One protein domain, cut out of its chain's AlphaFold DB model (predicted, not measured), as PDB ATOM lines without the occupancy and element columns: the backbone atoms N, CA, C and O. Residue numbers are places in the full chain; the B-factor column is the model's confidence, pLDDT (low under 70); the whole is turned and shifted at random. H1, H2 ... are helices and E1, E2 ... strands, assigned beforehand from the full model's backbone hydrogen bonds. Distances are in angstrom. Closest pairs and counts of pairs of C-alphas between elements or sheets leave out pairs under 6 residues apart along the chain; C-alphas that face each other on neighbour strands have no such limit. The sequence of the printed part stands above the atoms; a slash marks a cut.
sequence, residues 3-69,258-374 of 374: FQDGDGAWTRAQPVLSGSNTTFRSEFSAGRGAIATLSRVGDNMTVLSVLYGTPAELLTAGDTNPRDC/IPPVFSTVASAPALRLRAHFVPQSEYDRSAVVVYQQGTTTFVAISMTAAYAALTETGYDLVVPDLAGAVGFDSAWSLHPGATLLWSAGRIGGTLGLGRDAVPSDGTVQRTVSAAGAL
ATOM      1  N   PHE A   3      47.920  70.966  95.354       94.38
ATOM      2  CA  PHE A   3      47.648  70.925  96.788       94.38
ATOM      3  C   PHE A   3      46.145  70.852  97.046       94.38
ATOM      4  O   PHE A   3      45.352  71.373  96.256       94.38
ATOM      5  N   GLN A   4      45.773  70.222  98.156       95.69
ATOM      6  CA  GLN A   4      44.409  70.171  98.668       95.69
ATOM      7  C   GLN A   4      44.386  70.682 100.111       95.69
ATOM      8  O   GLN A   4      45.070  70.122 100.964       95.69
ATOM      9  N   ASP A   5      43.598  71.722 100.383       95.50
ATOM     10  CA  ASP A   5      43.373  72.240 101.736       95.50
ATOM     11  C   ASP A   5      42.076  71.654 102.313       95.50
ATOM     12  O   ASP A   5      40.993  71.856 101.754       95.50
ATOM     13  N   GLY A   6      42.180  70.871 103.390       94.06
ATOM     14  CA  GLY A   6      41.066  70.090 103.929       94.06
ATOM     15  C   GLY A   6      40.498  69.112 102.897       94.06
ATOM     16  O   GLY A   6      41.240  68.359 102.271       94.06
ATOM     17  N   ASP A   7      39.180  69.162 102.698       91.94
ATOM     18  CA  ASP A   7      38.473  68.401 101.654       91.94
ATOM     19  C   ASP A   7      38.154  69.268 100.421       91.94
ATOM     20  O   ASP A   7      37.282  68.936  99.618       91.94
ATOM     21  N   GLY A   8      38.823  70.419 100.290       93.38
ATOM     22  CA  GLY A   8      38.620  71.357  99.192       93.38
ATOM     23  C   GLY A   8      39.031  70.803  97.824       93.38
ATOM     24  O   GLY A   8      39.478  69.663  97.674       93.38
ATOM     25  N   ALA A   9      38.892  71.641  96.798       94.12
ATOM     26  CA  ALA A   9      39.315  71.297  95.445       94.12
ATOM     27  C   ALA A   9      40.848  71.253  95.319       94.12
ATOM     28  O   ALA A   9      41.566  72.072  95.899       94.12
ATOM     29  N   TRP A  10      41.346  70.338  94.487       95.94
ATOM     30  CA  TRP A  10      42.759  70.282  94.123       95.94
ATOM     31  C   TRP A  10      43.159  71.505  93.301       95.94
ATOM     32  O   TRP A  10      42.631  71.743  92.215       95.94
ATOM     33  N   THR A  11      44.141  72.253  93.796       94.62
ATOM     34  CA  THR A  11      44.628  73.474  93.150       94.62
ATOM     35  C   THR A  11      46.056  73.280  92.664       94.62
ATOM     36  O   THR A  11      46.946  72.897  93.425       94.62
ATOM     37  N   ARG A  12      46.304  73.552  91.377       93.38
ATOM     38  CA  ARG A  12      47.658  73.507  90.812       93.38
ATOM     39  C   ARG A  12      48.525  74.597  91.439       93.38
ATOM     40  O   ARG A  12      48.190  75.777  91.378       93.38
ATOM     41  N   ALA A  13      49.698  74.202  91.919       90.25
ATOM     42  CA  ALA A  13      50.724  75.134  92.356       90.25
ATOM     43  C   ALA A  13      51.512  75.678  91.164       90.25
ATOM     44  O   ALA A  13      51.943  74.913  90.292       90.25
ATOM     45  N   GLN A  14      51.737  76.990  91.146       90.12
ATOM     46  CA  GLN A  14      52.649  77.597  90.182       90.12
ATOM     47  C   GLN A  14      54.090  77.528  90.703       90.12
ATOM     48  O   GLN A  14      54.314  77.721  91.901       90.12
ATOM     49  N   PRO A  15      55.065  77.227  89.830       89.69
ATOM     50  CA  PRO A  15      56.464  77.187  90.222       89.69
ATOM     51  C   PRO A  15      56.989  78.597  90.507       89.69
ATOM     52  O   PRO A  15      56.744  79.532  89.746       89.69
ATOM     53  N   VAL A  16      57.782  78.725  91.566       87.50
ATOM     54  CA  VAL A  16      58.634  79.883  91.837       87.50
ATOM     55  C   VAL A  16      60.072  79.470  91.556       87.50
ATOM     56  O   VAL A  16      60.590  78.542  92.179       87.50
ATOM     57  N   LEU A  17      60.707  80.135  90.593       87.44
ATOM     58  CA  LEU A  17      62.084  79.855  90.195       87.44
ATOM     59  C   LEU A  17      63.057  80.709  91.012       87.44
ATOM     60  O   LEU A  17      62.873  81.919  91.134       87.44
ATOM     61  N   SER A  18      64.108  80.087  91.541       79.31
ATOM     62  CA  SER A  18      65.212  80.761  92.227       79.31
ATOM     63  C   SER A  18      66.533  80.096  91.844       79.31
ATOM     64  O   SER A  18      66.918  79.074  92.415       79.31
ATOM     65  N   GLY A  19      67.236  80.664  90.859       80.00
ATOM     66  CA  GLY A  19      68.421  80.031  90.271       80.00
ATOM     67  C   GLY A  19      68.056  78.716  89.575       80.00
ATOM     68  O   GLY A  19      67.130  78.681  88.770       80.00
ATOM     69  N   SER A  20      68.756  77.629  89.907       73.62
ATOM     70  CA  SER A  20      68.452  76.270  89.429       73.62
ATOM     71  C   SER A  20      67.301  75.588  90.178       73.62
ATOM     72  O   SER A  20      66.929  74.468  89.833       73.62
ATOM     73  N   ASN A  21      66.750  76.225  91.215       70.25
ATOM     74  CA  ASN A  21      65.749  75.609  92.077       70.25
ATOM     75  C   ASN A  21      64.339  76.014  91.646       70.25
ATOM     76  O   ASN A  21      64.053  77.191  91.420       70.25
ATOM     77  N   THR A  22      63.448  75.026  91.590       80.50
ATOM     78  CA  THR A  22      62.008  75.233  91.419       80.50
ATOM     79  C   THR A  22      61.318  74.928  92.739       80.50
ATOM     80  O   THR A  22      61.433  73.821  93.256       80.50
ATOM     81  N   THR A  23      60.606  75.900  93.298       82.44
ATOM     82  CA  THR A  23      59.853  75.734  94.545       82.44
ATOM     83  C   THR A  23      58.363  75.867  94.278       82.44
ATOM     84  O   THR A  23      57.930  76.748  93.541       82.44
ATOM     85  N   PHE A  24      57.565  75.021  94.918       86.56
ATOM     86  CA  PHE A  24      56.112  75.126  94.950       86.56
ATOM     87  C   PHE A  24      55.696  75.414  96.388       86.56
ATOM     88  O   PHE A  24      56.256  74.834  97.318       86.56
ATOM     89  N   ARG A  25      54.753  76.334  96.583       86.69
ATOM     90  CA  ARG A  25      54.279  76.729  97.912       86.69
ATOM     91  C   ARG A  25      52.760  76.724  97.942       86.69
ATOM     92  O   ARG A  25      52.120  77.027  96.937       86.69
ATOM     93  N   SER A  26      52.216  76.399  99.103       88.62
ATOM     94  CA  SER A  26      50.798  76.487  99.424       88.62
ATOM     95  C   SER A  26      50.672  76.679 100.929       88.62
ATOM     96  O   SER A  26      51.507  76.186 101.689       88.62
ATOM     97  N   GLU A  27      49.667  77.442 101.339       90.38
ATOM     98  CA  GLU A  27      49.270  77.577 102.735       90.38
ATOM     99  C   GLU A  27      48.055  76.680 102.971       90.38
ATOM    100  O   GLU A  27      47.153  76.636 102.135       90.38
ATOM    101  N   PHE A  28      48.049  75.968 104.097       91.81
ATOM    102  CA  PHE A  28      46.920  75.152 104.531       91.81
ATOM    103  C   PHE A  28      46.205  75.884 105.661       91.81
ATOM    104  O   PHE A  28      46.815  76.177 106.692       91.81
ATOM    105  N   SER A  29      44.928  76.194 105.462       94.12
ATOM    106  CA  SER A  29      44.077  76.795 106.489       94.12
ATOM    107  C   SER A  29      43.345  75.740 107.322       94.12
ATOM    108  O   SER A  29      43.020  75.985 108.485       94.12
ATOM    109  N   ALA A  30      43.121  74.549 106.763       94.69
ATOM    110  CA  ALA A  30      42.546  73.421 107.473       94.69
ATOM    111  C   ALA A  30      43.596  72.669 108.309       94.69
ATOM    112  O   ALA A  30      44.794  72.677 108.033       94.69
ATOM    113  N   GLY A  31      43.127  71.926 109.319       94.31
ATOM    114  CA  GLY A  31      43.980  71.066 110.154       94.31
ATOM    115  C   GLY A  31      44.554  69.837 109.434       94.31
ATOM    116  O   GLY A  31      45.329  69.088 110.026       94.31
ATOM    117  N   ARG A  32      44.185  69.621 108.167       94.88
ATOM    118  CA  ARG A  32      44.656  68.534 107.303       94.88
ATOM    119  C   ARG A  32      44.744  69.011 105.855       94.88
ATOM    120  O   ARG A  32      44.008  69.914 105.467       94.88
ATOM    121  N   GLY A  33      45.581  68.371 105.053       95.12
ATOM    122  CA  GLY A  33      45.660  68.638 103.623       95.12
ATOM    123  C   GLY A  33      46.395  67.539 102.874       95.12
ATOM    124  O   GLY A  33      46.708  66.481 103.432       95.12
ATOM    125  N   ALA A  34      46.676  67.796 101.602       94.81
ATOM    126  CA  ALA A  34      47.401  66.860 100.763       94.81
ATOM    127  C   ALA A  34      48.271  67.534  99.702       94.81
ATOM    128  O   ALA A  34      48.000  68.650  99.249       94.81
ATOM    129  N   ILE A  35      49.303  66.810  99.277       93.69
ATOM    130  CA  ILE A  35      50.203  67.173  98.182       93.69
ATOM    131  C   ILE A  35      50.103  66.089  97.113       93.69
ATOM    132  O   ILE A  35      50.215  64.908  97.427       93.69
ATOM    133  N   ALA A  36      49.926  66.487  95.854       94.00
ATOM    134  CA  ALA A  36      50.016  65.603  94.699       94.00
ATOM    135  C   ALA A  36      51.183  66.025  93.800       94.00
ATOM    136  O   ALA A  36      51.261  67.171  93.329       94.00
ATOM    137  N   THR A  37      52.083  65.089  93.522       91.69
ATOM    138  CA  THR A  37      53.225  65.276  92.631       91.69
ATOM    139  C   THR A  37      53.161  64.299  91.473       91.69
ATOM    140  O   THR A  37      52.743  63.155  91.601       91.69
ATOM    141  N   LEU A  38      53.555  64.791  90.305       90.56
ATOM    142  CA  LEU A  38      53.697  63.976  89.117       90.56
ATOM    143  C   LEU A  38      55.142  64.096  88.667       90.56
ATOM    144  O   LEU A  38      55.603  65.205  88.385       90.56
ATOM    145  N   SER A  39      55.830  62.967  88.591       88.19
ATOM    146  CA  SER A  39      57.193  62.889  88.076       88.19
ATOM    147  C   SER A  39      57.265  61.928  86.899       88.19
ATOM    148  O   SER A  39      56.632  60.870  86.914       88.19
ATOM    149  N   ARG A  40      58.053  62.298  85.886       84.38
ATOM    150  CA  ARG A  40      58.507  61.367  84.856       84.38
ATOM    151  C   ARG A  40      59.891  60.874  85.229       84.38
ATOM    152  O   ARG A  40      60.771  61.682  85.520       84.38
ATOM    153  N   VAL A  41      60.062  59.562  85.236       79.19
ATOM    154  CA  VAL A  41      61.334  58.910  85.537       79.19
ATOM    155  C   VAL A  41      61.792  58.192  84.274       79.19
ATOM    156  O   VAL A  41      61.118  57.291  83.776       79.19
ATOM    157  N   GLY A  42      62.924  58.623  83.720       76.81
ATOM    158  CA  GLY A  42      63.301  58.244  82.357       76.81
ATOM    159  C   GLY A  42      62.260  58.705  81.327       76.81
ATOM    160  O   GLY A  42      61.500  59.642  81.575       76.81
ATOM    161  N   ASP A  43      62.218  58.032  80.178       76.25
ATOM    162  CA  ASP A  43      61.424  58.509  79.038       76.25
ATOM    163  C   ASP A  43      59.938  58.116  79.105       76.25
ATOM    164  O   ASP A  43      59.092  58.845  78.592       76.25
ATOM    165  N   ASN A  44      59.600  57.000  79.768       83.56
ATOM    166  CA  ASN A  44      58.269  56.379  79.656       83.56
ATOM    167  C   ASN A  44      57.583  56.048  80.991       83.56
ATOM    168  O   ASN A  44      56.457  55.555  80.970       83.56
ATOM    169  N   MET A  45      58.217  56.281  82.147       88.56
ATOM    170  CA  MET A  45      57.605  55.979  83.445       88.56
ATOM    171  C   MET A  45      57.014  57.239  84.073       88.56
ATOM    172  O   MET A  45      57.690  58.258  84.206       88.56
ATOM    173  N   THR A  46      55.754  57.154  84.483       91.69
ATOM    174  CA  THR A  46      55.012  58.203  85.174       91.69
ATOM    175  C   THR A  46      54.674  57.733  86.581       91.69
ATOM    176  O   THR A  46      54.101  56.659  86.763       91.69
ATOM    177  N   VAL A  47      55.018  58.556  87.569       93.38
ATOM    178  CA  VAL A  47      54.708  58.321  88.980       93.38
ATOM    179  C   VAL A  47      53.860  59.483  89.481       93.38
ATOM    180  O   VAL A  47      54.333  60.623  89.519       93.38
ATOM    181  N   LEU A  48      52.611  59.187  89.834       95.25
ATOM    182  CA  LEU A  48      51.730  60.077  90.581       95.25
ATOM    183  C   LEU A  48      51.842  59.723  92.066       95.25
ATOM    184  O   LEU A  48      51.384  58.658  92.475       95.25
ATOM    185  N   SER A  49      52.419  60.613  92.865       94.44
ATOM    186  CA  SER A  49      52.504  60.462  94.318       94.44
ATOM    187  C   SER A  49      51.532  61.413  95.000       94.44
ATOM    188  O   SER A  49      51.429  62.584  94.635       94.44
ATOM    189  N   VAL A  50      50.808  60.910  95.992       95.38
ATOM    190  CA  VAL A  50      49.866  61.679  96.802       95.38
ATOM    191  C   VAL A  50      50.187  61.448  98.267       95.38
ATOM    192  O   VAL A  50      50.213  60.306  98.724       95.38
ATOM    193  N   LEU A  51      50.406  62.524  99.012       94.69
ATOM    194  CA  LEU A  51      50.651  62.484 100.446       94.69
ATOM    195  C   LEU A  51      49.558  63.254 101.183       94.69
ATOM    196  O   LEU A  51      49.443  64.465 101.014       94.69
ATOM    197  N   TYR A  52      48.810  62.552 102.030       95.44
ATOM    198  CA  TYR A  52      47.853  63.118 102.976       95.44
ATOM    199  C   TYR A  52      48.509  63.273 104.355       95.44
ATOM    200  O   TYR A  52      49.071  62.311 104.890       95.44
ATOM    201  N   GLY A  53      48.435  64.469 104.939       94.25
ATOM    202  CA  GLY A  53      49.095  64.794 106.206       94.25
ATOM    203  C   GLY A  53      48.512  66.025 106.899       94.25
ATOM    204  O   GLY A  53      47.750  66.796 106.311       94.25
ATOM    205  N   THR A  54      48.869  66.230 108.165       93.25
ATOM    206  CA  THR A  54      48.646  67.528 108.827       93.25
ATOM    207  C   THR A  54      49.599  68.583 108.252       93.25
ATOM    208  O   THR A  54      50.675  68.220 107.771       93.25
ATOM    209  N   PRO A  55      49.288  69.890 108.332       91.12
ATOM    210  CA  PRO A  55      50.195  70.931 107.845       91.12
ATOM    211  C   PRO A  55      51.616  70.817 108.420       91.12
ATOM    212  O   PRO A  55      52.587  70.946 107.683       91.12
ATOM    213  N   ALA A  56      51.750  70.494 109.712       88.25
ATOM    214  CA  ALA A  56      53.048  70.298 110.358       88.25
ATOM    215  C   ALA A  56      53.839  69.121 109.760       88.25
ATOM    216  O   ALA A  56      55.045  69.229 109.556       88.25
ATOM    217  N   GLU A  57      53.167  68.014 109.440       88.50
ATOM    218  CA  GLU A  57      53.805  66.866 108.790       88.50
ATOM    219  C   GLU A  57      54.179  67.185 107.338       88.50
ATOM    220  O   GLU A  57      55.299  66.890 106.924       88.50
ATOM    221  N   LEU A  58      53.295  67.849 106.585       87.69
ATOM    222  CA  LEU A  58      53.528  68.231 105.186       87.69
ATOM    223  C   LEU A  58      54.660  69.258 105.019       87.69
ATOM    224  O   LEU A  58      55.314  69.276 103.982       87.69
ATOM    225  N   LEU A  59      54.956  70.067 106.042       81.44
ATOM    226  CA  LEU A  59      56.144  70.933 106.049       81.44
ATOM    227  C   LEU A  59      57.455  70.134 106.042       81.44
ATOM    228  O   LEU A  59      58.451  70.586 105.482       81.44
ATOM    229  N   THR A  60      57.456  68.960 106.674       72.00
ATOM    230  CA  THR A  60      58.625  68.067 106.766       72.00
ATOM    231  C   THR A  60      58.640  66.983 105.689       72.00
ATOM    232  O   THR A  60      59.662  66.333 105.461       72.00
ATOM    233  N   ALA A  61      57.504  66.777 105.022       61.28
ATOM    234  CA  ALA A  61      57.293  65.726 104.049       61.28
ATOM    235  C   ALA A  61      57.105  66.335 102.653       61.28
ATOM    236  O   ALA A  61      56.021  66.761 102.269       61.28
ATOM    237  N   GLY A  62      58.194  66.371 101.889       56.22
ATOM    238  CA  GLY A  62      58.189  66.711 100.470       56.22
ATOM    239  C   GLY A  62      58.824  65.593  99.650       56.22
ATOM    240  O   GLY A  62      59.797  64.981 100.089       56.22
ATOM    241  N   ASP A  63      58.298  65.356  98.448       53.22
ATOM    242  CA  ASP A  63      58.820  64.338  97.518       53.22
ATOM    243  C   ASP A  63      60.187  64.709  96.917       53.22
ATOM    244  O   ASP A  63      60.849  63.873  96.311       53.22
ATOM    245  N   THR A  64      60.621  65.964  97.069       53.25
ATOM    246  CA  THR A  64      61.929  66.451  96.606       53.25
ATOM    247  C   THR A  64      62.540  67.376  97.655       53.25
ATOM    248  O   THR A  64      61.952  68.386  98.039       53.25
ATOM    249  N   ASN A  65      63.726  67.018  98.146       55.34
ATOM    250  CA  ASN A  65      64.540  67.867  99.015       55.34
ATOM    251  C   ASN A  65      65.543  68.627  98.128       55.34
ATOM    252  O   ASN A  65      66.021  68.051  97.152       55.34
ATOM    253  N   PRO A  66      65.953  69.865  98.458       56.75
ATOM    254  CA  PRO A  66      67.057  70.532  97.762       56.75
ATOM    255  C   PRO A  66      68.334  69.681  97.652       56.75
ATOM    256  O   PRO A  66      69.100  69.861  96.715       56.75
ATOM    257  N   ARG A  67      68.548  68.717  98.561       57.50
ATOM    258  CA  ARG A  67      69.622  67.709  98.484       57.50
ATOM    259  C   ARG A  67      69.510  66.748  97.289       57.50
ATOM    260  O   ARG A  67      70.525  66.186  96.896       57.50
ATOM    261  N   ASP A  68      68.319  66.549  96.722       57.12
ATOM    262  CA  ASP A  68      68.109  65.798  95.467       57.12
ATOM    263  C   ASP A  68      68.379  66.654  94.232       57.12
ATOM    264  O   ASP A  68      68.519  66.144  93.122       57.12
ATOM    265  N   CYS A  69      68.418  67.971  94.418       56.12
ATOM    266  CA  CYS A  69      68.659  68.936  93.368       56.12
ATOM    267  C   CYS A  69      70.150  69.286  93.360       56.12
ATOM    268  O   CYS A  69      70.603  70.204  94.037       56.12
ATOM    269  N   ILE A 258      48.313  43.297 107.787       95.19
ATOM    270  CA  ILE A 258      46.963  42.914 107.373       95.19
ATOM    271  C   ILE A 258      46.726  43.586 106.014       95.19
ATOM    272  O   ILE A 258      46.748  44.821 105.965       95.19
ATOM    273  N   PRO A 259      46.559  42.829 104.909       94.25
ATOM    274  CA  PRO A 259      46.414  43.427 103.587       94.25
ATOM    275  C   PRO A 259      45.237  44.410 103.541       94.25
ATOM    276  O   PRO A 259      44.197  44.131 104.145       94.25
ATOM    277  N   PRO A 260      45.371  45.545 102.832       97.00
ATOM    278  CA  PRO A 260      44.258  46.467 102.677       97.00
ATOM    279  C   PRO A 260      43.126  45.834 101.865       97.00
ATOM    280  O   PRO A 260      43.354  45.022 100.966       97.00
ATOM    281  N   VAL A 261      41.894  46.250 102.154       97.75
ATOM    282  CA  VAL A 261      40.728  45.902 101.336       97.75
ATOM    283  C   VAL A 261      40.599  46.926 100.217       97.75
ATOM    284  O   VAL A 261      40.596  48.133 100.469       97.75
ATOM    285  N   PHE A 262      40.483  46.446  98.980       97.94
ATOM    286  CA  PHE A 262      40.377  47.294  97.801       97.94
ATOM    287  C   PHE A 262      38.934  47.419  97.316       97.94
ATOM    288  O   PHE A 262      38.204  46.433  97.241       97.94
ATOM    289  N   SER A 263      38.536  48.630  96.932       97.69
ATOM    290  CA  SER A 263      37.244  48.885  96.289       97.69
ATOM    291  C   SER A 263      37.350  49.984  95.235       97.69
ATOM    292  O   SER A 263      38.108  50.942  95.408       97.69
ATOM    293  N   THR A 264      36.548  49.892  94.177       97.69
ATOM    294  CA  THR A 264      36.459  50.936  93.149       97.69
ATOM    295  C   THR A 264      35.607  52.105  93.636       97.69
ATOM    296  O   THR A 264      34.465  51.919  94.047       97.69
ATOM    297  N   VAL A 265      36.155  53.317  93.556       97.62
ATOM    298  CA  VAL A 265      35.465  54.583  93.850       97.62
ATOM    299  C   VAL A 265      34.851  55.174  92.583       97.62
ATOM    300  O   VAL A 265      33.721  55.650  92.611       97.62
ATOM    301  N   ALA A 266      35.585  55.140  91.468       96.88
ATOM    302  CA  ALA A 266      35.117  55.586  90.157       96.88
ATOM    303  C   ALA A 266      35.892  54.872  89.040       96.88
ATOM    304  O   ALA A 266      37.021  54.435  89.257       96.88
ATOM    305  N   SER A 267      35.302  54.772  87.848       94.56
ATOM    306  CA  SER A 267      35.939  54.197  86.650       94.56
ATOM    307  C   SER A 267      36.203  55.217  85.535       94.56
ATOM    308  O   SER A 267      36.886  54.885  84.569       94.56
ATOM    309  N   ALA A 268      35.676  56.439  85.657       90.88
ATOM    310  CA  ALA A 268      35.827  57.512  84.679       90.88
ATOM    311  C   ALA A 268      35.971  58.878  85.383       90.88
ATOM    312  O   ALA A 268      35.364  59.070  86.440       90.88
ATOM    313  N   PRO A 269      36.741  59.829  84.813       89.81
ATOM    314  CA  PRO A 269      37.568  59.691  83.602       89.81
ATOM    315  C   PRO A 269      38.857  58.872  83.811       89.81
ATOM    316  O   PRO A 269      39.525  58.540  82.838       89.81
ATOM    317  N   ALA A 270      39.190  58.530  85.057       93.19
ATOM    318  CA  ALA A 270      40.258  57.605  85.430       93.19
ATOM    319  C   ALA A 270      39.736  56.595  86.463       93.19
ATOM    320  O   ALA A 270      38.778  56.880  87.191       93.19
ATOM    321  N   LEU A 271      40.380  55.429  86.553       96.19
ATOM    322  CA  LEU A 271      40.109  54.458  87.607       96.19
ATOM    323  C   LEU A 271      40.600  55.015  88.946       96.19
ATOM    324  O   LEU A 271      41.781  55.303  89.135       96.19
ATOM    325  N   ARG A 272      39.685  55.124  89.905       97.31
ATOM    326  CA  ARG A 272      39.984  55.535  91.273       97.31
ATOM    327  C   ARG A 272      39.720  54.373  92.206       97.31
ATOM    328  O   ARG A 272      38.580  53.933  92.345       97.31
ATOM    329  N   LEU A 273      40.776  53.892  92.848       98.12
ATOM    330  CA  LEU A 273      40.704  52.846  93.858       98.12
ATOM    331  C   LEU A 273      40.767  53.450  95.261       98.12
ATOM    332  O   LEU A 273      41.347  54.517  95.475       98.12
ATOM    333  N   ARG A 274      40.167  52.738  96.209       98.12
ATOM    334  CA  ARG A 274      40.351  52.905  97.649       98.12
ATOM    335  C   ARG A 274      41.105  51.693  98.172       98.12
ATOM    336  O   ARG A 274      40.682  50.574  97.893       98.12
ATOM    337  N   ALA A 275      42.159  51.922  98.943       98.38
ATOM    338  CA  ALA A 275      42.753  50.936  99.835       98.38
ATOM    339  C   ALA A 275      42.375  51.289 101.277       98.38
ATOM    340  O   ALA A 275      42.825  52.309 101.802       98.38
ATOM    341  N   HIS A 276      41.545  50.457 101.901       98.00
ATOM    342  CA  HIS A 276      41.185  50.593 103.309       98.00
ATOM    343  C   HIS A 276      42.127  49.752 104.175       98.00
ATOM    344  O   HIS A 276      42.177  48.529 104.024       98.00
ATOM    345  N   PHE A 277      42.849  50.395 105.092       97.56
ATOM    346  CA  PHE A 277      43.700  49.708 106.065       97.56
ATOM    347  C   PHE A 277      43.030  49.660 107.435       97.56
ATOM    348  O   PHE A 277      42.693  50.691 108.018       97.56
ATOM    349  N   VAL A 278      42.962  48.464 108.018       95.31
ATOM    350  CA  VAL A 278      42.637  48.335 109.443       95.31
ATOM    351  C   VAL A 278      43.803  48.863 110.290       95.31
ATOM    352  O   VAL A 278      44.960  48.605 109.948       95.31
ATOM    353  N   PRO A 279      43.573  49.607 111.387       93.94
ATOM    354  CA  PRO A 279      44.647  50.061 112.270       93.94
ATOM    355  C   PRO A 279      45.484  48.903 112.845       93.94
ATOM    356  O   PRO A 279      44.945  47.907 113.315       93.94
ATOM    357  N   GLN A 280      46.813  49.055 112.842       95.12
ATOM    358  CA  GLN A 280      47.767  48.156 113.496       95.12
ATOM    359  C   GLN A 280      48.660  49.016 114.389       95.12
ATOM    360  O   GLN A 280      49.426  49.833 113.880       95.12
ATOM    361  N   SER A 281      48.541  48.861 115.707       94.06
ATOM    362  CA  SER A 281      49.170  49.749 116.700       94.06
ATOM    363  C   SER A 281      50.698  49.769 116.646       94.06
ATOM    364  O   SER A 281      51.314  50.737 117.063       94.06
ATOM    365  N   GLU A 282      51.329  48.718 116.122       95.25
ATOM    366  CA  GLU A 282      52.786  48.657 115.944       95.25
ATOM    367  C   GLU A 282      53.280  49.480 114.744       95.25
ATOM    368  O   GLU A 282      54.487  49.687 114.607       95.25
ATOM    369  N   TYR A 283      52.351  49.928 113.888       96.25
ATOM    370  CA  TYR A 283      52.576  50.686 112.658       96.25
ATOM    371  C   TYR A 283      51.663  51.922 112.592       96.25
ATOM    372  O   TYR A 283      50.871  52.122 111.663       96.25
ATOM    373  N   ASP A 284      51.761  52.733 113.635       93.06
ATOM    374  CA  ASP A 284      50.914  53.873 113.977       93.06
ATOM    375  C   ASP A 284      51.454  55.225 113.482       93.06
ATOM    376  O   ASP A 284      51.064  56.272 113.992       93.06
ATOM    377  N   ARG A 285      52.357  55.236 112.493       94.44
ATOM    378  CA  ARG A 285      52.948  56.475 111.960       94.44
ATOM    379  C   ARG A 285      52.406  56.807 110.580       94.44
ATOM    380  O   ARG A 285      51.890  57.903 110.379       94.44
ATOM    381  N   SER A 286      52.458  55.874 109.637       94.88
ATOM    382  CA  SER A 286      51.899  56.084 108.297       94.88
ATOM    383  C   SER A 286      51.515  54.781 107.606       94.88
ATOM    384  O   SER A 286      51.986  53.700 107.971       94.88
ATOM    385  N   ALA A 287      50.657  54.902 106.595       97.06
ATOM    386  CA  ALA A 287      50.314  53.848 105.653       97.06
ATOM    387  C   ALA A 287      50.588  54.323 104.222       97.06
ATOM    388  O   ALA A 287      50.471  55.513 103.924       97.06
ATOM    389  N   VAL A 288      50.945  53.388 103.346       96.88
ATOM    390  CA  VAL A 288      51.179  53.630 101.922       96.88
ATOM    391  C   VAL A 288      50.603  52.489 101.095       96.88
ATOM    392  O   VAL A 288      50.682  51.323 101.484       96.88
ATOM    393  N   VAL A 289      50.055  52.826  99.934       98.19
ATOM    394  CA  VAL A 289      49.745  51.884  98.861       98.19
ATOM    395  C   VAL A 289      50.325  52.405  97.554       98.19
ATOM    396  O   VAL A 289      50.249  53.597  97.262       98.19
ATOM    397  N   VAL A 290      50.914  51.514  96.768       97.50
ATOM    398  CA  VAL A 290      51.407  51.794  95.425       97.50
ATOM    399  C   VAL A 290      50.708  50.850  94.470       97.50
ATOM    400  O   VAL A 290      50.753  49.637  94.650       97.50
ATOM    401  N   TYR A 291      50.082  51.413  93.448       97.88
ATOM    402  CA  TYR A 291      49.527  50.682  92.322       97.88
ATOM    403  C   TYR A 291      50.474  50.793  91.138       97.88
ATOM    404  O   TYR A 291      50.961  51.882  90.836       97.88
ATOM    405  N   GLN A 292      50.687  49.683  90.448       96.00
ATOM    406  CA  GLN A 292      51.453  49.603  89.218       96.00
ATOM    407  C   GLN A 292      50.570  49.020  88.114       96.00
ATOM    408  O   GLN A 292      50.034  47.919  88.243       96.00
ATOM    409  N   GLN A 293      50.473  49.748  87.004       94.62
ATOM    410  CA  GLN A 293      49.801  49.313  85.786       94.62
ATOM    411  C   GLN A 293      50.828  49.186  84.658       94.62
ATOM    412  O   GLN A 293      51.450  50.167  84.242       94.62
ATOM    413  N   GLY A 294      51.031  47.957  84.175       90.75
ATOM    414  CA  GLY A 294      52.097  47.658  83.217       90.75
ATOM    415  C   GLY A 294      53.485  47.976  83.787       90.75
ATOM    416  O   GLY A 294      53.771  47.690  84.949       90.75
ATOM    417  N   THR A 295      54.360  48.556  82.966       88.12
ATOM    418  CA  THR A 295      55.726  48.952  83.357       88.12
ATOM    419  C   THR A 295      55.906  50.467  83.469       88.12
ATOM    420  O   THR A 295      56.997  50.927  83.792       88.12
ATOM    421  N   THR A 296      54.859  51.246  83.188       90.62
ATOM    422  CA  THR A 296      54.973  52.689  82.937       90.62
ATOM    423  C   THR A 296      54.175  53.552  83.898       90.62
ATOM    424  O   THR A 296      54.525  54.714  84.063       90.62
ATOM    425  N   THR A 297      53.123  53.035  84.531       93.94
ATOM    426  CA  THR A 297      52.200  53.864  85.318       93.94
ATOM    427  C   THR A 297      52.191  53.428  86.773       93.94
ATOM    428  O   THR A 297      51.822  52.295  87.082       93.94
ATOM    429  N   PHE A 298      52.564  54.351  87.659       96.06
ATOM    430  CA  PHE A 298      52.588  54.148  89.102       96.06
ATOM    431  C   PHE A 298      51.748  55.214  89.802       96.06
ATOM    432  O   PHE A 298      51.898  56.407  89.535       96.06
ATOM    433  N   VAL A 299      50.889  54.786  90.726       97.31
ATOM    434  CA  VAL A 299      50.125  55.679  91.603       97.31
ATOM    435  C   VAL A 299      50.415  55.303  93.048       97.31
ATOM    436  O   VAL A 299      49.997  54.243  93.508       97.31
ATOM    437  N   ALA A 300      51.144  56.162  93.754       96.62
ATOM    438  CA  ALA A 300      51.488  56.003  95.159       96.62
ATOM    439  C   ALA A 300      50.631  56.936  96.014       96.62
ATOM    440  O   ALA A 300      50.552  58.135  95.761       96.62
ATOM    441  N   ILE A 301      50.001  56.395  97.049       97.44
ATOM    442  CA  ILE A 301      49.215  57.158  98.014       97.44
ATOM    443  C   ILE A 301      49.776  56.861  99.391       97.44
ATOM    444  O   ILE A 301      49.890  55.700  99.767       97.44
ATOM    445  N   SER A 302      50.100  57.904 100.143       95.88
ATOM    446  CA  SER A 302      50.564  57.820 101.523       95.88
ATOM    447  C   SER A 302      49.671  58.656 102.429       95.88
ATOM    448  O   SER A 302      49.180  59.710 102.029       95.88
ATOM    449  N   MET A 303      49.470  58.199 103.661       95.75
ATOM    450  CA  MET A 303      48.664  58.886 104.667       95.75
ATOM    451  C   MET A 303      49.321  58.766 106.042       95.75
ATOM    452  O   MET A 303      49.697  57.667 106.463       95.75
ATOM    453  N   THR A 304      49.458  59.886 106.750       95.38
ATOM    454  CA  THR A 304      49.947  59.893 108.136       95.38
ATOM    455  C   THR A 304      48.857  59.458 109.115       95.38
ATOM    456  O   THR A 304      47.659  59.583 108.854       95.38
ATOM    457  N   ALA A 305      49.264  58.952 110.276       94.56
ATOM    458  CA  ALA A 305      48.340  58.595 111.346       94.56
ATOM    459  C   ALA A 305      47.569  59.801 111.888       94.56
ATOM    460  O   ALA A 305      46.384  59.681 112.186       94.56
ATOM    461  N   ALA A 306      48.217  60.968 111.972       93.62
ATOM    462  CA  ALA A 306      47.554  62.187 112.412       93.62
ATOM    463  C   ALA A 306      46.472  62.626 111.415       93.62
ATOM    464  O   ALA A 306      45.388  63.004 111.844       93.62
ATOM    465  N   TYR A 307      46.707  62.499 110.102       95.06
ATOM    466  CA  TYR A 307      45.660  62.727 109.102       95.06
ATOM    467  C   TYR A 307      44.505  61.734 109.261       95.06
ATOM    468  O   TYR A 307      43.354  62.151 109.334       95.06
ATOM    469  N   ALA A 308      44.807  60.435 109.364       95.69
ATOM    470  CA  ALA A 308      43.795  59.388 109.526       95.69
ATOM    471  C   ALA A 308      42.948  59.567 110.802       95.69
ATOM    472  O   ALA A 308      41.772  59.235 110.812       95.69
ATOM    473  N   ALA A 309      43.519  60.116 111.878       95.12
ATOM    474  CA  ALA A 309      42.783  60.424 113.106       95.12
ATOM    475  C   ALA A 309      41.826  61.626 112.965       95.12
ATOM    476  O   ALA A 309      40.918  61.787 113.777       95.12
ATOM    477  N   LEU A 310      42.031  62.475 111.952       94.88
ATOM    478  CA  LEU A 310      41.177  63.623 111.634       94.88
ATOM    479  C   LEU A 310      40.082  63.285 110.610       94.88
ATOM    480  O   LEU A 310      39.287  64.166 110.272       94.88
ATOM    481  N   THR A 311      40.050  62.055 110.091       89.06
ATOM    482  CA  THR A 311      39.012  61.563 109.180       89.06
ATOM    483  C   THR A 311      38.103  60.572 109.902       89.06
ATOM    484  O   THR A 311      38.545  59.762 110.711       89.06
ATOM    485  N   GLU A 312      36.808  60.588 109.587       87.31
ATOM    486  CA  GLU A 312      35.858  59.609 110.147       87.31
ATOM    487  C   GLU A 312      36.102  58.186 109.615       87.31
ATOM    488  O   GLU A 312      35.663  57.203 110.208       87.31
ATOM    489  N   THR A 313      36.812  58.071 108.492       87.19
ATOM    490  CA  THR A 313      37.069  56.816 107.780       87.19
ATOM    491  C   THR A 313      38.409  56.164 108.130       87.19
ATOM    492  O   THR A 313      38.681  55.049 107.686       87.19
ATOM    493  N   GLY A 314      39.257  56.825 108.926       92.44
ATOM    494  CA  GLY A 314      40.588  56.330 109.261       92.44
ATOM    495  C   GLY A 314      41.509  56.259 108.039       92.44
ATOM    496  O   GLY A 314      41.599  57.199 107.246       92.44
ATOM    497  N   TYR A 315      42.209  55.132 107.880       95.62
ATOM    498  CA  TYR A 315      43.160  54.908 106.785       95.62
ATOM    499  C   TYR A 315      42.469  54.488 105.478       95.62
ATOM    500  O   TYR A 315      42.649  53.369 104.989       95.62
ATOM    501  N   ASP A 316      41.707  55.416 104.902       96.69
ATOM    502  CA  ASP A 316      41.109  55.299 103.570       96.69
ATOM    503  C   ASP A 316      41.984  56.002 102.528       96.69
ATOM    504  O   ASP A 316      41.828  57.189 102.234       96.69
ATOM    505  N   LEU A 317      42.923  55.260 101.941       97.69
ATOM    506  CA  LEU A 317      43.825  55.785 100.920       97.69
ATOM    507  C   LEU A 317      43.127  55.721  99.560       97.69
ATOM    508  O   LEU A 317      43.046  54.666  98.931       97.69
ATOM    509  N   VAL A 318      42.589  56.859  99.123       96.94
ATOM    510  CA  VAL A 318      41.825  56.986  97.876       96.94
ATOM    511  C   VAL A 318      42.648  57.701  96.809       96.94
ATOM    512  O   VAL A 318      43.204  58.770  97.069       96.94
ATOM    513  N   VAL A 319      42.680  57.142  95.592       97.06
ATOM    514  CA  VAL A 319      43.201  57.849  94.409       97.06
ATOM    515  C   VAL A 319      42.358  59.121  94.232       97.06
ATOM    516  O   VAL A 319      41.142  59.012  94.001       97.06
ATOM    517  N   PRO A 320      42.938  60.325  94.383       95.81
ATOM    518  CA  PRO A 320      42.163  61.555  94.344       95.81
ATOM    519  C   PRO A 320      41.568  61.791  92.957       95.81
ATOM    520  O   PRO A 320      42.072  61.300  91.948       95.81
ATOM    521  N   ASP A 321      40.488  62.568  92.914       94.69
ATOM    522  CA  ASP A 321      40.028  63.132  91.651       94.69
ATOM    523  C   ASP A 321      40.851  64.378  91.326       94.69
ATOM    524  O   ASP A 321      40.725  65.410  91.986       94.69
ATOM    525  N   LEU A 322      41.706  64.261  90.315       94.62
ATOM    526  CA  LEU A 322      42.528  65.356  89.812       94.62
ATOM    527  C   LEU A 322      42.003  65.910  88.482       94.62
ATOM    528  O   LEU A 322      42.638  66.794  87.916       94.62
ATOM    529  N   ALA A 323      40.850  65.447  87.981       90.38
ATOM    530  CA  ALA A 323      40.323  65.866  86.680       90.38
ATOM    531  C   ALA A 323      40.033  67.377  86.608       90.38
ATOM    532  O   ALA A 323      40.134  67.979  85.542       90.38
ATOM    533  N   GLY A 324      39.709  68.001  87.747       86.94
ATOM    534  CA  GLY A 324      39.529  69.451  87.856       86.94
ATOM    535  C   GLY A 324      40.833  70.253  87.988       86.94
ATOM    536  O   GLY A 324      40.807  71.478  87.873       86.94
ATOM    537  N   ALA A 325      41.975  69.601  88.229       90.69
ATOM    538  CA  ALA A 325      43.250  70.288  88.387       90.69
ATOM    539  C   ALA A 325      43.811  70.694  87.015       90.69
ATOM    540  O   ALA A 325      44.049  69.863  86.139       90.69
ATOM    541  N   VAL A 326      44.064  71.991  86.831       90.62
ATOM    542  CA  VAL A 326      44.557  72.539  85.556       90.62
ATOM    543  C   VAL A 326      45.832  71.827  85.100       90.62
ATOM    544  O   VAL A 326      46.850  71.859  85.791       90.62
ATOM    545  N   GLY A 327      45.797  71.273  83.887       87.88
ATOM    546  CA  GLY A 327      46.935  70.601  83.262       87.88
ATOM    547  C   GLY A 327      47.120  69.144  83.679       87.88
ATOM    548  O   GLY A 327      48.142  68.575  83.318       87.88
ATOM    549  N   PHE A 328      46.181  68.556  84.426       91.62
ATOM    550  CA  PHE A 328      46.138  67.116  84.665       91.62
ATOM    551  C   PHE A 328      45.613  66.365  83.433       91.62
ATOM    552  O   PHE A 328      44.622  66.770  82.828       91.62
ATOM    553  N   ASP A 329      46.267  65.258  83.089       91.38
ATOM    554  CA  ASP A 329      45.831  64.297  82.075       91.38
ATOM    555  C   ASP A 329      45.497  62.970  82.773       91.38
ATOM    556  O   ASP A 329      46.310  62.439  83.536       91.38
ATOM    557  N   SER A 330      44.305  62.420  82.518       91.19
ATOM    558  CA  SER A 330      43.876  61.151  83.116       91.19
ATOM    559  C   SER A 330      44.762  59.976  82.701       91.19
ATOM    560  O   SER A 330      44.848  59.002  83.449       91.19
ATOM    561  N   ALA A 331      45.487  60.083  81.579       89.44
ATOM    562  CA  ALA A 331      46.495  59.113  81.154       89.44
ATOM    563  C   ALA A 331      47.586  58.874  82.213       89.44
ATOM    564  O   ALA A 331      48.191  57.803  82.237       89.44
ATOM    565  N   TRP A 332      47.816  59.841  83.106       91.00
ATOM    566  CA  TRP A 332      48.815  59.767  84.174       91.00
ATOM    567  C   TRP A 332      48.343  59.026  85.432       91.00
ATOM    568  O   TRP A 332      49.103  58.912  86.393       91.00
ATOM    569  N   SER A 333      47.096  58.551  85.452       93.56
ATOM    570  CA  SER A 333      46.521  57.768  86.546       93.56
ATOM    571  C   SER A 333      46.170  56.348  86.090       93.56
ATOM    572  O   SER A 333      46.582  55.909  85.018       93.56
ATOM    573  N   LEU A 334      45.446  55.609  86.931       95.56
ATOM    574  CA  LEU A 334      45.026  54.241  86.644       95.56
ATOM    575  C   LEU A 334      43.886  54.218  85.616       95.56
ATOM    576  O   LEU A 334      43.012  55.085  85.613       95.56
ATOM    577  N   HIS A 335      43.845  53.156  84.813       93.69
ATOM    578  CA  HIS A 335      42.799  52.909  83.811       93.69
ATOM    579  C   HIS A 335      42.048  51.603  84.088       93.69
ATOM    580  O   HIS A 335      42.667  50.639  84.544       93.69
ATOM    581  N   PRO A 336      40.735  51.518  83.806       92.56
ATOM    582  CA  PRO A 336      39.997  50.269  83.948       92.56
ATOM    583  C   PRO A 336      40.476  49.210  82.941       92.56
ATOM    584  O   PRO A 336      40.925  49.531  81.843       92.56
ATOM    585  N   GLY A 337      40.330  47.931  83.295       87.88
ATOM    586  CA  GLY A 337      40.519  46.810  82.365       87.88
ATOM    587  C   GLY A 337      41.952  46.290  82.196       87.88
ATOM    588  O   GLY A 337      42.133  45.337  81.443       87.88
ATOM    589  N   ALA A 338      42.951  46.840  82.894       87.75
ATOM    590  CA  ALA A 338      44.281  46.223  82.973       87.75
ATOM    591  C   ALA A 338      44.543  45.631  84.360       87.75
ATOM    592  O   ALA A 338      44.043  46.142  85.360       87.75
ATOM    593  N   THR A 339      45.369  44.584  84.411       92.06
ATOM    594  CA  THR A 339      45.867  44.011  85.665       92.06
ATOM    595  C   THR A 339      46.670  45.048  86.439       92.06
ATOM    596  O   THR A 339      47.522  45.737  85.867       92.06
ATOM    597  N   LEU A 340      46.417  45.128  87.743       95.69
ATOM    598  CA  LEU A 340      47.135  46.020  88.642       95.69
ATOM    599  C   LEU A 340      47.957  45.197  89.619       95.69
ATOM    600  O   LEU A 340      47.419  44.377  90.356       95.69
ATOM    601  N   LEU A 341      49.260  45.448  89.652       96.19
ATOM    602  CA  LEU A 341      50.082  45.026  90.777       96.19
ATOM    603  C   LEU A 341      49.954  46.076  91.873       96.19
ATOM    604  O   LEU A 341      49.841  47.270  91.591       96.19
ATOM    605  N   TRP A 342      49.985  45.639  93.123       96.31
ATOM    606  CA  TRP A 342      50.014  46.550  94.254       96.31
ATOM    607  C   TRP A 342      51.092  46.150  95.245       96.31
ATOM    608  O   TRP A 342      51.374  44.969  95.446       96.31
ATOM    609  N   SER A 343      51.661  47.152  95.900       96.44
ATOM    610  CA  SER A 343      52.387  46.990  97.149       96.44
ATOM    611  C   SER A 343      51.784  47.917  98.192       96.44
ATOM    612  O   SER A 343      51.287  48.999  97.891       96.44
ATOM    613  N   ALA A 344      51.759  47.462  99.432       97.25
ATOM    614  CA  ALA A 344      51.220  48.201 100.555       97.25
ATOM    615  C   ALA A 344      52.204  48.112 101.709       97.25
ATOM    616  O   ALA A 344      52.893  47.105 101.857       97.25
ATOM    617  N   GLY A 345      52.263  49.145 102.538       96.56
ATOM    618  CA  GLY A 345      53.138  49.138 103.694       96.56
ATOM    619  C   GLY A 345      52.709  50.098 104.782       96.56
ATOM    620  O   GLY A 345      51.870  50.975 104.578       96.56
ATOM    621  N   ARG A 346      53.290  49.906 105.963       96.81
ATOM    622  CA  ARG A 346      53.081  50.780 107.114       96.81
ATOM    623  C   ARG A 346      54.367  51.015 107.880       96.81
ATOM    624  O   ARG A 346      55.273  50.179 107.867       96.81
ATOM    625  N   ILE A 347      54.413  52.152 108.563       95.81
ATOM    626  CA  ILE A 347      55.539  52.587 109.388       95.81
ATOM    627  C   ILE A 347      55.052  52.796 110.821       95.81
ATOM    628  O   ILE A 347      53.957  53.314 111.042       95.81
ATOM    629  N   GLY A 348      55.877  52.396 111.783       96.25
ATOM    630  CA  GLY A 348      55.668  52.555 113.219       96.25
ATOM    631  C   GLY A 348      56.940  52.952 113.959       96.25
ATOM    632  O   GLY A 348      58.027  52.997 113.375       96.25
ATOM    633  N   GLY A 349      56.815  53.169 115.268       95.25
ATOM    634  CA  GLY A 349      57.937  53.488 116.151       95.25
ATOM    635  C   GLY A 349      58.027  54.971 116.512       95.25
ATOM    636  O   GLY A 349      57.072  55.723 116.351       95.25
ATOM    637  N   THR A 350      59.176  55.383 117.040       95.56
ATOM    638  CA  THR A 350      59.389  56.732 117.585       95.56
ATOM    639  C   THR A 350      60.123  57.667 116.633       95.56
ATOM    640  O   THR A 350      60.142  58.872 116.878       95.56
ATOM    641  N   LEU A 351      60.698  57.152 115.539       93.12
ATOM    642  CA  LEU A 351      61.317  58.000 114.524       93.12
ATOM    643  C   LEU A 351      60.274  58.962 113.920       93.12
ATOM    644  O   LEU A 351      59.106  58.614 113.687       93.12
ATOM    645  N   GLY A 352      60.705  60.201 113.678       86.25
ATOM    646  CA  GLY A 352      59.937  61.168 112.898       86.25
ATOM    647  C   GLY A 352      59.546  60.607 111.527       86.25
ATOM    648  O   GLY A 352      60.179  59.689 111.008       86.25
ATOM    649  N   LEU A 353      58.482  61.149 110.943       83.44
ATOM    650  CA  LEU A 353      58.187  60.914 109.532       83.44
ATOM    651  C   LEU A 353      58.982  61.896 108.669       83.44
ATOM    652  O   LEU A 353      59.434  62.935 109.144       83.44
ATOM    653  N   GLY A 354      59.105  61.567 107.387       75.00
ATOM    654  CA  GLY A 354      59.814  62.401 106.428       75.00
ATOM    655  C   GLY A 354      61.319  62.156 106.424       75.00
ATOM    656  O   GLY A 354      61.873  61.388 107.210       75.00
ATOM    657  N   ARG A 355      61.984  62.791 105.464       69.06
ATOM    658  CA  ARG A 355      63.396  62.535 105.173       69.06
ATOM    659  C   ARG A 355      64.352  63.169 106.179       69.06
ATOM    660  O   ARG A 355      65.454  62.669 106.363       69.06
ATOM    661  N   ASP A 356      63.928  64.253 106.817       75.62
ATOM    662  CA  ASP A 356      64.721  64.988 107.804       75.62
ATOM    663  C   ASP A 356      64.410  64.541 109.243       75.62
ATOM    664  O   ASP A 356      64.698  65.256 110.202       75.62
ATOM    665  N   ALA A 357      63.818  63.353 109.413       85.00
ATOM    666  CA  ALA A 357      63.636  62.750 110.722       85.00
ATOM    667  C   ALA A 357      65.003  62.508 111.381       85.00
ATOM    668  O   ALA A 357      65.794  61.685 110.921       85.00
ATOM    669  N   VAL A 358      65.276  63.230 112.468       89.88
ATOM    670  CA  VAL A 358      66.531  63.111 113.215       89.88
ATOM    671  C   VAL A 358      66.352  62.075 114.325       89.88
ATOM    672  O   VAL A 358      65.556  62.309 115.239       89.88
ATOM    673  N   PRO A 359      67.055  60.930 114.279       95.38
ATOM    674  CA  PRO A 359      67.020  59.965 115.366       95.38
ATOM    675  C   PRO A 359      67.805  60.473 116.582       95.38
ATOM    676  O   PRO A 359      68.798  61.187 116.462       95.38
ATOM    677  N   SER A 360      67.393  60.020 117.759       96.06
ATOM    678  CA  SER A 360      68.175  60.065 118.997       96.06
ATOM    679  C   SER A 360      68.489  58.650 119.486       96.06
ATOM    680  O   SER A 360      67.901  57.674 119.011       96.06
ATOM    681  N   ASP A 361      69.363  58.523 120.485       97.06
ATOM    682  CA  ASP A 361      69.553  57.252 121.194       97.06
ATOM    683  C   ASP A 361      68.203  56.715 121.708       97.06
ATOM    684  O   ASP A 361      67.360  57.475 122.195       97.06
ATOM    685  N   GLY A 362      67.966  55.416 121.521       97.38
ATOM    686  CA  GLY A 362      66.710  54.736 121.834       97.38
ATOM    687  C   GLY A 362      65.601  54.899 120.788       97.38
ATOM    688  O   GLY A 362      64.534  54.304 120.950       97.38
ATOM    689  N   THR A 363      65.819  55.662 119.711       97.88
ATOM    690  CA  THR A 363      64.824  55.791 118.635       97.88
ATOM    691  C   THR A 363      64.593  54.449 117.951       97.88
ATOM    692  O   THR A 363      65.541  53.711 117.674       97.88
ATOM    693  N   VAL A 364      63.334  54.138 117.642       97.62
ATOM    694  CA  VAL A 364      62.946  52.911 116.941       97.62
ATOM    695  C   VAL A 364      62.130  53.216 115.694       97.62
ATOM    696  O   VAL A 364      61.318  54.138 115.677       97.62
ATOM    697  N   GLN A 365      62.299  52.388 114.670       97.19
ATOM    698  CA  GLN A 365      61.451  52.373 113.485       97.19
ATOM    699  C   GLN A 365      61.038  50.934 113.189       97.19
ATOM    700  O   GLN A 365      61.867  50.026 113.220       97.19
ATOM    701  N   ARG A 366      59.760  50.728 112.883       97.50
ATOM    702  CA  ARG A 366      59.234  49.454 112.387       97.50
ATOM    703  C   ARG A 366      58.601  49.678 111.034       97.50
ATOM    704  O   ARG A 366      57.924  50.684 110.833       97.50
ATOM    705  N   THR A 367      58.811  48.750 110.116       96.62
ATOM    706  CA  THR A 367      58.147  48.776 108.817       96.62
ATOM    707  C   THR A 367      57.592  47.410 108.489       96.62
ATOM    708  O   THR A 367      58.149  46.384 108.881       96.62
ATOM    709  N   VAL A 368      56.492  47.400 107.751       96.56
ATOM    710  CA  VAL A 368      55.933  46.186 107.175       96.56
ATOM    711  C   VAL A 368      55.411  46.475 105.785       96.56
ATOM    712  O   VAL A 368      54.977  47.591 105.505       96.56
ATOM    713  N   SER A 369      55.467  45.477 104.917       95.81
ATOM    714  CA  SER A 369      54.970  45.549 103.554       95.81
ATOM    715  C   SER A 369      54.386  44.219 103.102       95.81
ATOM    716  O   SER A 369      54.783  43.168 103.605       95.81
ATOM    717  N   ALA A 370      53.457  44.283 102.154       94.81
ATOM    718  CA  ALA A 370      52.970  43.153 101.375       94.81
ATOM    719  C   ALA A 370      52.757  43.588  99.921       94.81
ATOM    720  O   ALA A 370      52.635  44.783  99.640       94.81
ATOM    721  N   ALA A 371      52.668  42.626  99.010       94.44
ATOM    722  CA  ALA A 371      52.363  42.876  97.611       94.44
ATOM    723  C   ALA A 371      51.391  41.830  97.056       94.44
ATOM    724  O   ALA A 371      51.276  40.727  97.593       94.44
ATOM    725  N   GLY A 372      50.710  42.175  95.966       93.56
ATOM    726  CA  GLY A 372      49.765  41.295  95.290       93.56
ATOM    727  C   GLY A 372      49.309  41.839  93.938       93.56
ATOM    728  O   GLY A 372      49.931  42.737  93.370       93.56
ATOM    729  N   ALA A 373      48.215  41.276  93.426       93.50
ATOM    730  CA  ALA A 373      47.561  41.703  92.193       93.50
ATOM    731  C   ALA A 373      46.050  41.901  92.411       93.50
ATOM    732  O   ALA A 373      45.487  41.304  93.334       93.50
ATOM    733  N   LEU A 374      45.428  42.740  91.579       91.12
ATOM    734  CA  LEU A 374      43.981  42.990  91.493       91.12
ATOM    735  C   LEU A 374      43.439  42.665  90.102       91.12
ATOM    736  O   LEU A 374      44.175  42.900  89.108       91.12
TER     737      LEU A 374
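AT A GLANCE: This is residues 3 to 69 and 258 to 374 of the 374 residues of an uncharacterized protein of Gemmatimonadetes bacterium (UniProt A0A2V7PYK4). A large, twisted sheet of seven strands makes a wall, and a small sheet of three strands covers part of one face of it, over the inner strands E8 and E9; together they make a lopsided two-sheet sandwich with strands crossed at 49 degrees. A tiny hairpin, E2 and E3, lies far from both sheets, and two short helices, H1 and H2, lie on opposite faces of the large sheet. The printed part has 184 residues, with the named elements in the order E1 E2 E3 E4 E5 H1 E6 E7 E8 E9 H2 E10 E11 E12; the large sheet runs E1 E4 E5 E9 E8 E11 E12 and is mixed, while E6 E7 E10 and E2 E3 are antiparallel. The class is mostly strand, with 90 residues in named elements, under half of those printed. The whole is compact, with a radius of gyration of the C-alphas of 16.4 A and spans of 47 by 45 by 33 A.

IN THESE COORDINATES: E1, residues 3 to 5, begins at C-alpha 3 (47.648, 70.925, 96.788). E2, residues 16 to 18, and E3, residues 21 to 23, follow. E4, residues 33 to 41, and E5, residues 45 to 53, each measure 25.8 A from first to last C-alpha. H1 holds residues 55 to 60. Beyond the cut come E6, residues 261 to 266, 15.8 A, and E7, residues 272 to 277, 16.3 A. E8, residues 286 to 293, measures 23.6 A and E9, residues 297 to 304, 23.7 A. H2 holds residues 305 to 309 and E10 residues 315 to 318, beginning at C-alpha 315 (43.160, 54.908, 106.785). E11, residues 340 to 349, measures 30.5 A, and E12, residues 364 to 373, measures 31.2 A, ending at C-alpha 373 (47.561, 41.703, 92.193).

HOW THE PARTS SIT: In the large sheet, edge strand E1 is antiparallel to E4, with N 4 and O 34 at 2.9 A. E4 and E5 form a hairpin, with N 37 and O 49 at 2.8 A. E5 and E9 are parallel, at 13 degrees, with N 50 and O 300 at 2.8 A. E8 and E9 form a hairpin, with N 291 and O 299 at 2.8 A. E8 and E11 are antiparallel, with N 290 and O 343 at 2.8 A. E11 and edge strand E12 form a hairpin, with N 344 and O 370 at 2.8 A. In the small sheet, N 274 and O 263 of the hairpin E6 and E7 are 2.8 A apart, and N 275 and O 317 of antiparallel E7 and E10 are 2.9 A apart. The two sheets make a sandwich, two sheets face to face, with best planes 13 degrees apart; the closest C-alphas of E9 and E10 are those of Ile 301 and Leu 317, 6.3 A. E5 and E10 are near each other. H1 is on the large sheet at a height of 8.2 A, over E5, and only just along the strands, at 29 degrees on the local plane. H2, on the opposite face, has a height of 5.3 A and is over none of the strands; it only grazes the small sheet. In H2 every O i to N i+4 pair is within hydrogen-bond range, in H1 1 of 2. In the hairpin E2 and E3, N 16 and O 23 are 2.8 A apart; both strands are apart from E4.

THE WHOLE: The C-alphas of Ala 268 and Asp 361, the two farthest apart, are 49.7 A apart. Residues 70 to 257 are not printed, and C-alphas 69 and 258 are 36.7 A apart across this cut. The long links are E10 to E11, 21 residues, and E11 to E12, 14 residues. The mean pLDDT of the printed part is 90.5; residues 61 to 69 and residue 355 are under 70.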